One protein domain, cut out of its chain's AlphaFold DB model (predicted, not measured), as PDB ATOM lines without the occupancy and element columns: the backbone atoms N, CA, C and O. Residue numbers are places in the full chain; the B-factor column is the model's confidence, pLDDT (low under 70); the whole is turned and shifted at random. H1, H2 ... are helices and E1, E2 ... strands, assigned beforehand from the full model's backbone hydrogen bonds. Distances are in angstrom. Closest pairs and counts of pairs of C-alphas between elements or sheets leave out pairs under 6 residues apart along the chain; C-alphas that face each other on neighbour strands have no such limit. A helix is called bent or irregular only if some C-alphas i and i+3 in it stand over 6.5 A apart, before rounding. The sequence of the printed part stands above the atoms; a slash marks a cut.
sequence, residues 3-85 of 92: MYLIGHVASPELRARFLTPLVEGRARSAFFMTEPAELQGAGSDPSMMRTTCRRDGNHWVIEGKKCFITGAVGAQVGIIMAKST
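AT A GLANCE: This is residues 3 to 85 of the 92 residues of the protein "Acyl-CoA dehydrogenase" of Pseudomonas sp. FW305-130 (UniProt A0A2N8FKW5). Two short parallel strands, E1 and E4, lie side by side in the middle, with a helical hairpin of H1 and H2 at one end of the domain and a separate strand hairpin of E2 and E3 toward the other. The join between the helical end and the strand pair is thin: the later part of H2, residues 17 to 22, comes near E1 and E4, while a long loop, residues 33 to 51, reaches out to the end far from the helices, and a second, residues 64 to 76, leads back from E3 to E4. The printed part has 83 residues, with two named helices and four named strands in the order H1, H2, E1, E2, E3, E4, and under half of its residues are in named elements. The class is mixed, helices and strands, in two sheets of two strands: E1 and E4 parallel, E2 and E3 antiparallel. The whole is only just compact, close to loose, with a radius of gyration of the C-alphas of 13.9 A and spans of 39 by 31 by 20 A.

HOW THE PARTS SIT: H1, residues 3 to 9, and H2, residues 12 to 23, touch and form a helical hairpin. Their closest C-alphas are those of Met 3 and Leu 19, 6.1 A apart, and the helices run opposite ways at a shallow tilt of 12 degrees. In H1 every O i to N i+4 pair is within hydrogen-bond range; in H2 5 of 8 are. E1, residues 29 to 32, follows H2 after a tight link; the closest C-alphas of the two are those of Leu 22 and Ser 29, 7.4 A apart. E4, residues 77 to 80, is the parallel neighbour of E1, with 18 degrees between their directions. N 32 and O 79 are 2.8 A apart and N 79 and O 30 are 3.0 A apart, both within hydrogen-bond range. The closest C-alphas of H2 and E4 are those of Phe 18 and Val 77, 6.8 A apart. H1 and E1 are only just apart, with their closest C-alphas 8.4 A from each other. E2, residues 52 to 56, and E3, residues 59 to 63, form a hairpin of antiparallel strands with 151 degrees between their directions. N 54 and O 61 are 3.0 A apart and N 61 and O 54 are 2.9 A apart, within hydrogen-bond range. E2 and E4 are apart, but a short parallel pairing joins residues 52 to 53 of E2 with residues 83 to 84.

IN THESE COORDINATES: H1 begins at C-alpha 3, at (308.440, 281.417, 198.475), and measures 10.2 A from first to last C-alpha. H2 measures 14.8 A and is neither bent nor irregular, but only just: C-alphas 17 and 20 are 6.5 A apart. E1 measures 10.1 A and begins at C-alpha 29, at (306.995, 288.073, 203.363). E2 measures 12.8 A and E3 13.3 A. E4 measures 9.8 A and ends at C-alpha 80, at (317.725, 289.823, 204.171).

THE WHOLE: The two C-alphas farthest apart are those of Pro 12 and Glu 38, at 39.1 A. The C-alphas of Met 3 and Thr 85, the first and last printed residues, are 26.9 A apart. The printed part has no cut. The links from E1 to E2, of 19 residues, and from E3 to E4, of 13 residues, are long; the other three are tight. The mean pLDDT of the printed part is 94.5, and no printed residue is under 70.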
ATOM      1  N   MET A   3     308.869 282.815 198.291       94.31
ATOM      2  CA  MET A   3     308.440 281.417 198.475       94.31
ATOM      3  C   MET A   3     309.306 280.421 197.692       94.31
ATOM      4  O   MET A   3     309.636 279.363 198.214       94.31
ATOM      5  N   TYR A   4     309.711 280.774 196.466       95.06
ATOM      6  CA  TYR A   4     310.592 279.931 195.652       95.06
ATOM      7  C   TYR A   4     311.973 279.798 196.299       95.06
ATOM      8  O   TYR A   4     312.473 278.688 196.437       95.06
ATOM      9  N   LEU A   5     312.550 280.917 196.758       93.94
ATOM     10  CA  LEU A   5     313.851 280.911 197.423       93.94
ATOM     11  C   LEU A   5     313.810 280.044 198.688       93.94
ATOM     12  O   LEU A   5     314.602 279.118 198.808       93.94
ATOM     13  N   ILE A   6     312.837 280.266 199.578       93.81
ATOM     14  CA  ILE A   6     312.676 279.461 200.802       93.81
ATOM     15  C   ILE A   6     312.463 277.980 200.453       93.81
ATOM     16  O   ILE A   6     313.075 277.109 201.064       93.81
ATOM     17  N   GLY A   7     311.635 277.682 199.450       94.31
ATOM     18  CA  GLY A   7     311.412 276.314 198.983       94.31
ATOM     19  C   GLY A   7     312.685 275.631 198.488       94.31
ATOM     20  O   GLY A   7     312.869 274.444 198.756       94.31
ATOM     21  N   HIS A   8     313.575 276.372 197.828       94.75
ATOM     22  CA  HIS A   8     314.796 275.832 197.242       94.75
ATOM     23  C   HIS A   8     315.938 275.686 198.258       94.75
ATOM     24  O   HIS A   8     316.549 274.623 198.324       94.75
ATOM     25  N   VAL A   9     316.203 276.714 199.077       93.62
ATOM     26  CA  VAL A   9     317.422 276.768 199.912       93.62
ATOM     27  C   VAL A   9     317.210 276.454 201.391       93.62
ATOM     28  O   VAL A   9     318.171 276.140 202.089       93.62
ATOM     29  N   ALA A  10     315.986 276.563 201.914       92.56
ATOM     30  CA  ALA A  10     315.768 276.433 203.352       92.56
ATOM     31  C   ALA A  10     315.749 274.959 203.798       92.56
ATOM     32  O   ALA A  10     315.377 274.075 203.030       92.56
ATOM     33  N   SER A  11     316.112 274.674 205.051       95.44
ATOM     34  CA  SER A  11     315.981 273.323 205.617       95.44
ATOM     35  C   SER A  11     314.503 272.898 205.726       95.44
ATOM     36  O   SER A  11     313.614 273.756 205.663       95.44
ATOM     37  N   PRO A  12     314.187 271.599 205.897       96.56
ATOM     38  CA  PRO A  12     312.812 271.147 206.137       96.56
ATOM     39  C   PRO A  12     312.110 271.901 207.277       96.56
ATOM     40  O   PRO A  12     310.952 272.292 207.136       96.56
ATOM     41  N   GLU A  13     312.828 272.193 208.361       95.81
ATOM     42  CA  GLU A  13     312.312 272.907 209.535       95.81
ATOM     43  C   GLU A  13     311.985 274.366 209.198       95.81
ATOM     44  O   GLU A  13     310.929 274.882 209.571       95.81
ATOM     45  N   LEU A  14     312.863 275.037 208.446       94.56
ATOM     46  CA  LEU A  14     312.637 276.407 207.987       94.56
ATOM     47  C   LEU A  14     311.502 276.480 206.958       94.56
ATOM     48  O   LEU A  14     310.704 277.416 207.001       94.56
ATOM     49  N   ARG A  15     311.380 275.487 206.066       95.62
ATOM     50  CA  ARG A  15     310.243 275.375 205.141       95.62
ATOM     51  C   ARG A  15     308.931 275.219 205.910       95.62
ATOM     52  O   ARG A  15     308.015 276.003 205.683       95.62
ATOM     53  N   ALA A  16     308.856 274.297 206.866       95.62
ATOM     54  CA  ALA A  16     307.655 274.120 207.682       95.62
ATOM     55  C   ALA A  16     307.279 275.397 208.454       95.62
ATOM     56  O   ALA A  16     306.111 275.778 208.512       95.62
ATOM     57  N   ARG A  17     308.277 276.097 209.009       95.62
ATOM     58  CA  ARG A  17     308.057 277.315 209.798       95.62
ATOM     59  C   ARG A  17     307.658 278.527 208.956       95.62
ATOM     60  O   ARG A  17     306.808 279.299 209.388       95.62
ATOM     61  N   PHE A  18     308.284 278.724 207.796       96.00
ATOM     62  CA  PHE A  18     308.163 279.968 207.029       96.00
ATOM     63  C   PHE A  18     307.455 279.806 205.687       96.00
ATOM     64  O   PHE A  18     306.714 280.701 205.300       96.00
ATOM     65  N   LEU A  19     307.649 278.695 204.974       96.12
ATOM     66  CA  LEU A  19     307.008 278.483 203.675       96.12
ATOM     67  C   LEU A  19     305.536 278.105 203.830       96.12
ATOM     68  O   LEU A  19     304.698 278.680 203.142       96.12
ATOM     69  N   THR A  20     305.209 277.194 204.750       95.31
ATOM     70  CA  THR A  20     303.829 276.720 204.940       95.31
ATOM     71  C   THR A  20     302.840 277.868 205.201       95.31
ATOM     72  O   THR A  20     301.861 277.975 204.462       95.31
ATOM     73  N   PRO A  21     303.093 278.815 206.131       95.88
ATOM     74  CA  PRO A  21     302.181 279.944 206.342       95.88
ATOM     75  C   PRO A  21     302.064 280.895 205.141       95.88
ATOM     76  O   PRO A  21     301.026 281.535 204.979       95.88
ATOM     77  N   LEU A  22     303.113 281.010 204.314       95.56
ATOM     78  CA  LEU A  22     303.086 281.826 203.094       95.56
ATOM     79  C   LEU A  22     302.226 281.173 202.008       95.56
ATOM     80  O   LEU A  22     301.434 281.862 201.373       95.56
ATOM     81  N   VAL A  23     302.356 279.857 201.823       95.44
ATOM     82  CA  VAL A  23     301.561 279.087 200.850       95.44
ATOM     83  C   VAL A  23     300.080 279.090 201.226       95.44
ATOM     84  O   VAL A  23     299.226 279.217 200.357       95.44
ATOM     85  N   GLU A  24     299.767 279.022 202.521       96.38
ATOM     86  CA  GLU A  24     298.391 279.081 203.031       96.38
ATOM     87  C   GLU A  24     297.802 280.505 203.067       96.38
ATOM     88  O   GLU A  24     296.664 280.691 203.491       96.38
ATOM     89  N   GLY A  25     298.565 281.532 202.670       94.44
ATOM     90  CA  GLY A  25     298.106 282.926 202.662       94.44
ATOM     91  C   GLY A  25     297.906 283.548 204.050       94.44
ATOM     92  O   GLY A  25     297.381 284.655 204.161       94.44
ATOM     93  N   ARG A  26     298.338 282.868 205.118       96.06
ATOM     94  CA  ARG A  26     298.234 283.348 206.509       96.06
ATOM     95  C   ARG A  26     299.360 284.304 206.901       96.06
ATOM     96  O   ARG A  26     299.243 285.005 207.903       96.06
ATOM     97  N   ALA A  27     300.442 284.325 206.125       95.50
ATOM     98  CA  ALA A  27     301.607 285.166 206.342       95.50
ATOM     99  C   ALA A  27     301.947 285.982 205.093       95.50
ATOM    100  O   ALA A  27     301.657 285.591 203.963       95.50
ATOM    101  N   ARG A  28     302.645 287.101 205.298       95.25
ATOM    102  CA  ARG A  28     303.286 287.872 204.226       95.25
ATOM    103  C   ARG A  28     304.791 287.897 204.441       95.25
ATOM    104  O   ARG A  28     305.257 287.854 205.581       95.25
ATOM    105  N   SER A  29     305.536 287.974 203.341       96.19
ATOM    106  CA  SER A  29     306.995 288.073 203.363       96.19
ATOM    107  C   SER A  29     307.475 289.390 202.771       96.19
ATOM    108  O   SER A  29     306.804 289.964 201.915       96.19
ATOM    109  N   ALA A  30     308.654 289.827 203.200       97.12
ATOM    110  CA  ALA A  30     309.341 290.994 202.661       97.12
ATOM    111  C   ALA A  30     310.783 290.640 202.269       97.12
ATOM    112  O   ALA A  30     311.378 289.705 202.810       97.12
ATOM    113  N   PHE A  31     311.332 291.367 201.298       96.06
ATOM    114  CA  PHE A  31     312.686 291.159 200.784       96.06
ATOM    115  C   PHE A  31     313.535 292.411 201.014       96.06
ATOM    116  O   PHE A  31     313.142 293.508 200.623       96.06
ATOM    117  N   PHE A  32     314.685 292.246 201.662       96.12
ATOM    118  CA  PHE A  32     315.526 293.328 202.164       96.12
ATOM    119  C   PHE A  32     316.872 293.299 201.436       96.12
ATOM    120  O   PHE A  32     317.831 292.672 201.891       96.12
ATOM    121  N   MET A  33     316.937 293.981 200.294       94.94
ATOM    122  CA  MET A  33     318.156 294.094 199.487       94.94
ATOM    123  C   MET A  33     318.663 295.530 199.453       94.94
ATOM    124  O   MET A  33     319.791 295.764 199.885       94.94
ATOM    125  N   THR A  34     317.819 296.464 199.009       95.75
ATOM    126  CA  THR A  34     318.187 297.860 198.771       95.75
ATOM    127  C   THR A  34     318.585 298.590 200.050       95.75
ATOM    128  O   THR A  34     317.934 298.472 201.093       95.75
ATOM    129  N   GLU A  35     319.663 299.354 199.954       97.31
ATOM    130  CA  GLU A  35     320.238 300.171 201.014       97.31
ATOM    131  C   GLU A  35     320.206 301.655 200.615       97.31
ATOM    132  O   GLU A  35     320.173 301.971 199.422       97.31
ATOM    133  N   PRO A  36     320.212 302.584 201.586       96.44
ATOM    134  CA  PRO A  36     320.162 304.010 201.285       96.44
ATOM    135  C   PRO A  36     321.380 304.485 200.476       96.44
ATOM    136  O   PRO A  36     322.529 304.188 200.817       96.44
ATOM    137  N   ALA A  37     321.130 305.241 199.404       92.81
ATOM    138  CA  ALA A  37     322.169 305.708 198.485       92.81
ATOM    139  C   ALA A  37     323.143 306.689 199.157       92.81
ATOM    140  O   ALA A  37     324.332 306.695 198.841       92.81
ATOM    141  N   GLU A  38     322.673 307.459 200.141       94.06
ATOM    142  CA  GLU A  38     323.484 308.367 200.958       94.06
ATOM    143  C   GLU A  38     324.553 307.643 201.795       94.06
ATOM    144  O   GLU A  38     325.520 308.265 202.229       94.06
ATOM    145  N   LEU A  39     324.418 306.326 201.987       91.38
ATOM    146  CA  LEU A  39     325.410 305.475 202.651       91.38
ATOM    147  C   LEU A  39     326.311 304.732 201.659       91.38
ATOM    148  O   LEU A  39     327.040 303.828 202.063       91.38
ATOM    149  N   GLN A  40     326.234 305.072 200.365       90.69
ATOM    150  CA  GLN A  40     326.845 304.300 199.278       90.69
ATOM    151  C   GLN A  40     326.450 302.814 199.361       90.69
ATOM    152  O   GLN A  40     327.291 301.915 199.240       90.69
ATOM    153  N   GLY A  41     325.172 302.581 199.675       90.12
ATOM    154  CA  GLY A  41     324.594 301.262 199.880       90.12
ATOM    155  C   GLY A  41     324.220 300.549 198.579       90.12
ATOM    156  O   GLY A  41     324.101 301.162 197.516       90.12
ATOM    157  N   ALA A  42     324.016 299.234 198.670       93.25
ATOM    158  CA  ALA A  42     323.608 298.408 197.537       93.25
ATOM    159  C   ALA A  42     322.237 298.810 196.958       93.25
ATOM    160  O   ALA A  42     321.220 298.818 197.653       93.25
ATOM    161  N   GLY A  43     322.214 299.072 195.651       89.06
ATOM    162  CA  GLY A  43     321.009 299.205 194.830       89.06
ATOM    163  C   GLY A  43     320.899 298.028 193.865       89.06
ATOM    164  O   GLY A  43     320.656 296.900 194.283       89.06
ATOM    165  N   SER A  44     321.119 298.290 192.574       88.75
ATOM    166  CA  SER A  44     321.173 297.256 191.530       88.75
ATOM    167  C   SER A  44     322.437 296.395 191.579       88.75
ATOM    168  O   SER A  44     322.425 295.296 191.038       88.75
ATOM    169  N   ASP A  45     323.511 296.891 192.202       90.00
ATOM    170  CA  ASP A  45     324.764 296.160 192.403       90.00
ATOM    171  C   ASP A  45     324.852 295.646 193.854       90.00
ATOM    172  O   ASP A  45     325.082 296.438 194.778       90.00
ATOM    173  N   PRO A  46     324.671 294.331 194.083       86.69
ATOM    174  CA  PRO A  46     324.778 293.727 195.406       86.69
ATOM    175  C   PRO A  46     326.208 293.694 195.955       86.69
ATOM    176  O   PRO A  46     326.381 293.494 197.154       86.69
ATOM    177  N   SER A  47     327.242 293.890 195.127       88.44
ATOM    178  CA  SER A  47     328.637 293.878 195.594       88.44
ATOM    179  C   SER A  47     328.957 295.055 196.527       88.44
ATOM    180  O   SER A  47     329.830 294.949 197.390       88.44
ATOM    181  N   MET A  48     328.187 296.145 196.419       91.94
ATOM    182  CA  MET A  48     328.298 297.341 197.260       91.94
ATOM    183  C   MET A  48     327.630 297.200 198.637       91.94
ATOM    184  O   MET A  48     327.523 298.183 199.369       91.94
ATOM    185  N   MET A  49     327.159 296.003 198.997       94.69
ATOM    186  CA  MET A  49     326.407 295.776 200.228       94.69
ATOM    187  C   MET A  49     327.186 296.186 201.477       94.69
ATOM    188  O   MET A  49     328.301 295.718 201.724       94.69
ATOM    189  N   ARG A  50     326.559 297.052 202.278       95.38
ATOM    190  CA  ARG A  50     327.086 297.565 203.548       95.38
ATOM    191  C   ARG A  50     326.533 296.821 204.749       95.38
ATOM    192  O   ARG A  50     327.219 296.754 205.760       95.38
ATOM    193  N   THR A  51     325.326 296.266 204.643       97.06
ATOM    194  CA  THR A  51     324.757 295.420 205.699       97.06
ATOM    195  C   THR A  51     325.641 294.197 205.883       97.06
ATOM    196  O   THR A  51     325.869 293.460 204.923       97.06
ATOM    197  N   THR A  52     326.115 293.973 207.101       96.12
ATOM    198  CA  THR A  52     326.999 292.860 207.438       96.12
ATOM    199  C   THR A  52     326.274 291.783 208.226       96.12
ATOM    200  O   THR A  52     325.264 292.043 208.883       96.12
ATOM    201  N   CYS A  53     326.789 290.558 208.167       96.69
ATOM    202  CA  CYS A  53     326.414 289.490 209.080       96.69
ATOM    203  C   CYS A  53     327.651 288.776 209.638       96.69
ATOM    204  O   CYS A  53     328.662 288.620 208.952       96.69
ATOM    205  N   ARG A  54     327.565 288.350 210.898       95.50
ATOM    206  CA  ARG A  54     328.588 287.543 211.580       95.50
ATOM    207  C   ARG A  54     327.928 286.517 212.491       95.50
ATOM    208  O   ARG A  54     326.850 286.797 213.028       95.50
ATOM    209  N   ARG A  55     328.554 285.361 212.703       95.25
ATOM    210  CA  ARG A  55     328.115 284.426 213.742       95.25
ATOM    211  C   ARG A  55     328.456 284.973 215.122       95.25
ATOM    212  O   ARG A  55     329.479 285.625 215.334       95.25
ATOM    213  N   ASP A  56     327.572 284.687 216.062       94.19
ATOM    214  CA  ASP A  56     327.736 284.957 217.482       94.19
ATOM    215  C   ASP A  56     327.192 283.742 218.245       94.19
ATOM    216  O   ASP A  56     325.986 283.546 218.398       94.19
ATOM    217  N   GLY A  57     328.086 282.809 218.583       94.06
ATOM    218  CA  GLY A  57     327.709 281.506 219.133       94.06
ATOM    219  C   GLY A  57     326.791 280.707 218.195       94.06
ATOM    220  O   GLY A  57     327.218 280.226 217.146       94.06
ATOM    221  N   ASN A  58     325.527 280.535 218.595       93.94
ATOM    222  CA  ASN A  58     324.517 279.759 217.867       93.94
ATOM    223  C   ASN A  58     323.567 280.606 217.000       93.94
ATOM    224  O   ASN A  58     322.596 280.065 216.466       93.94
ATOM    225  N   HIS A  59     323.807 281.911 216.871       93.31
ATOM    226  CA  HIS A  59     322.969 282.807 216.079       93.31
ATOM    227  C   HIS A  59     323.807 283.716 215.176       93.31
ATOM    228  O   HIS A  59     325.037 283.703 215.201       93.31
ATOM    229  N   TRP A  60     323.116 284.477 214.329       94.19
ATOM    230  CA  TRP A  60     323.715 285.481 213.459       94.19
ATOM    231  C   TRP A  60     323.350 286.872 213.961       94.19
ATOM    232  O   TRP A  60     322.185 287.139 214.258       94.19
ATOM    233  N   VAL A  61     324.339 287.759 214.004       96.62
ATOM    234  CA  VAL A  61     324.141 289.194 214.214       96.62
ATOM    235  C   VAL A  61     324.210 289.867 212.852       96.62
ATOM    236  O   VAL A  61     325.171 289.663 212.110       96.62
ATOM    237  N   ILE A  62     323.176 290.638 212.519       97.00
ATOM    238  CA  ILE A  62     323.063 291.375 211.258       97.00
ATOM    239  C   ILE A  62     322.981 292.862 211.585       97.00
ATOM    240  O   ILE A  62     322.121 293.268 212.368       97.00
ATOM    241  N   GLU A  63     323.844 293.669 210.975       97.00
ATOM    242  CA  GLU A  63     323.915 295.111 211.215       97.00
ATOM    243  C   GLU A  63     323.912 295.874 209.889       97.00
ATOM    244  O   GLU A  63     324.693 295.585 208.985       97.00
ATOM    245  N   GLY A  64     323.011 296.847 209.745       95.88
ATOM    246  CA  GLY A  64     322.917 297.656 208.533       95.88
ATOM    247  C   GLY A  64     321.621 298.450 208.429       95.88
ATOM    248  O   GLY A  64     320.797 298.474 209.344       95.88
ATOM    249  N   LYS A  65     321.442 299.114 207.286       96.81
ATOM    250  CA  LYS A  65     320.257 299.919 206.969       96.81
ATOM    251  C   LYS A  65     319.695 299.488 205.622       96.81
ATOM    252  O   LYS A  65     320.431 299.405 204.646       96.81
ATOM    253  N   LYS A  66     318.384 299.252 205.572       96.75
ATOM    254  CA  LYS A  66     317.647 298.850 204.368       96.75
ATOM    255  C   LYS A  66     316.514 299.838 204.103       96.75
ATOM    256  O   LYS A  66     315.943 300.385 205.045       96.75
ATOM    257  N   CYS A  67     316.184 300.059 202.837       95.69
ATOM    258  CA  CYS A  67     315.106 300.954 202.418       95.69
ATOM    259  C   CYS A  67     314.314 300.357 201.245       95.69
ATOM    260  O   CYS A  67     314.681 299.320 200.698       95.69
ATOM    261  N   PHE A  68     313.184 300.985 200.903       93.88
ATOM    262  CA  PHE A  68     312.285 300.549 199.819       93.88
ATOM    263  C   PHE A  68     311.766 299.105 199.958       93.88
ATOM    264  O   PHE A  68     311.550 298.399 198.976       93.88
ATOM    265  N   ILE A  69     311.534 298.658 201.196       95.12
ATOM    266  CA  ILE A  69     311.084 297.293 201.482       95.12
ATOM    267  C   ILE A  69     309.560 297.208 201.333       95.12
ATOM    268  O   ILE A  69     308.795 297.450 202.274       95.12
ATOM    269  N   THR A  70     309.105 296.837 200.138       93.31
ATOM    270  CA  THR A  70     307.681 296.618 199.862       93.31
ATOM    271  C   THR A  70     307.107 295.536 200.775       93.31
ATOM    272  O   THR A  70     307.645 294.436 200.881       93.31
ATOM    273  N   GLY A  71     305.988 295.847 201.434       92.06
ATOM    274  CA  GLY A  71     305.283 294.899 202.297       92.06
ATOM    275  C   GLY A  71     305.944 294.641 203.654       92.06
ATOM    276  O   GLY A  71     305.482 293.749 204.358       92.06
ATOM    277  N   ALA A  72     306.971 295.411 204.047       91.81
ATOM    278  CA  ALA A  72     307.610 295.276 205.362       91.81
ATOM    279  C   ALA A  72     306.601 295.359 206.518       91.81
ATOM    280  O   ALA A  72     306.654 294.567 207.458       91.81
ATOM    281  N   VAL A  73     305.650 296.296 206.433       93.75
ATOM    282  CA  VAL A  73     304.610 296.466 207.452       93.75
ATOM    283  C   VAL A  73     303.648 295.275 207.423       93.75
ATOM    284  O   VAL A  73     302.850 295.087 206.497       93.75
ATOM    285  N   GLY A  74     303.727 294.467 208.481       91.94
ATOM    286  CA  GLY A  74     302.946 293.247 208.664       91.94
ATOM    287  C   GLY A  74     303.464 292.039 207.879       91.94
ATOM    288  O   GLY A  74     302.717 291.071 207.720       91.94
ATOM    289  N   ALA A  75     304.711 292.079 207.393       94.81
ATOM    290  CA  ALA A  75     305.438 290.860 207.055       94.81
ATOM    291  C   ALA A  75     305.779 290.091 208.340       94.81
ATOM    292  O   ALA A  75     306.194 290.676 209.337       94.81
ATOM    293  N   GLN A  76     305.613 288.772 208.303       95.44
ATOM    294  CA  GLN A  76     305.963 287.873 209.411       95.44
ATOM    295  C   GLN A  76     307.313 287.183 209.186       95.44
ATOM    296  O   GLN A  76     307.892 286.626 210.114       95.44
ATOM    297  N   VAL A  77     307.820 287.222 207.951       94.44
ATOM    298  CA  VAL A  77     309.130 286.688 207.578       94.44
ATOM    299  C   VAL A  77     309.821 287.632 206.598       94.44
ATOM    300  O   VAL A  77     309.211 288.133 205.652       94.44
ATOM    301  N   GLY A  78     311.104 287.883 206.834       94.81
ATOM    302  CA  GLY A  78     311.957 288.685 205.966       94.81
ATOM    303  C   GLY A  78     313.110 287.854 205.425       94.81
ATOM    304  O   GLY A  78     313.699 287.069 206.163       94.81
ATOM    305  N   ILE A  79     313.444 288.042 204.150       95.75
ATOM    306  CA  ILE A  79     314.707 287.563 203.583       95.75
ATOM    307  C   ILE A  79     315.622 288.771 203.460       95.75
ATOM    308  O   ILE A  79     315.275 289.732 202.772       95.75
ATOM    309  N   ILE A  80     316.762 288.728 204.141       95.94
ATOM    310  CA  ILE A  80     317.725 289.823 204.171       95.94
ATOM    311  C   ILE A  80     319.021 289.428 203.484       95.94
ATOM    312  O   ILE A  80     319.598 288.382 203.769       95.94
ATOM    313  N   MET A  81     319.467 290.296 202.581       95.50
ATOM    314  CA  MET A  81     320.786 290.205 201.979       95.50
ATOM    315  C   MET A  81     321.771 290.960 202.870       95.50
ATOM    316  O   MET A  81     321.562 292.143 203.167       95.50
ATOM    317  N   ALA A  82     322.829 290.268 203.286       95.69
ATOM    318  CA  ALA A  82     323.916 290.808 204.087       95.69
ATOM    319  C   ALA A  82     325.246 290.191 203.636       95.69
ATOM    320  O   ALA A  82     325.295 289.033 203.216       95.69
ATOM    321  N   LYS A  83     326.322 290.971 203.724       94.44
ATOM    322  CA  LYS A  83     327.686 290.530 203.448       94.44
ATOM    323  C   LYS A  83     328.270 289.889 204.700       94.44
ATOM    324  O   LYS A  83     328.354 290.536 205.742       94.44
ATOM    325  N   SER A  84     328.722 288.648 204.597       94.00
ATOM    326  CA  SER A  84     329.393 288.027 205.733       94.00
ATOM    327  C   SER A  84     330.764 288.654 205.980       94.00
ATOM    328  O   SER A  84     331.501 288.947 205.037       94.00
ATOM    329  N   THR A  85     331.104 288.867 207.250       90.38
ATOM    330  CA  THR A  85     332.431 289.351 207.666       90.38
ATOM    331  C   THR A  85     333.413 288.216 207.943       90.38
ATOM    332  O   THR A  85     334.578 288.476 208.235       90.38
TER     333      THR A  85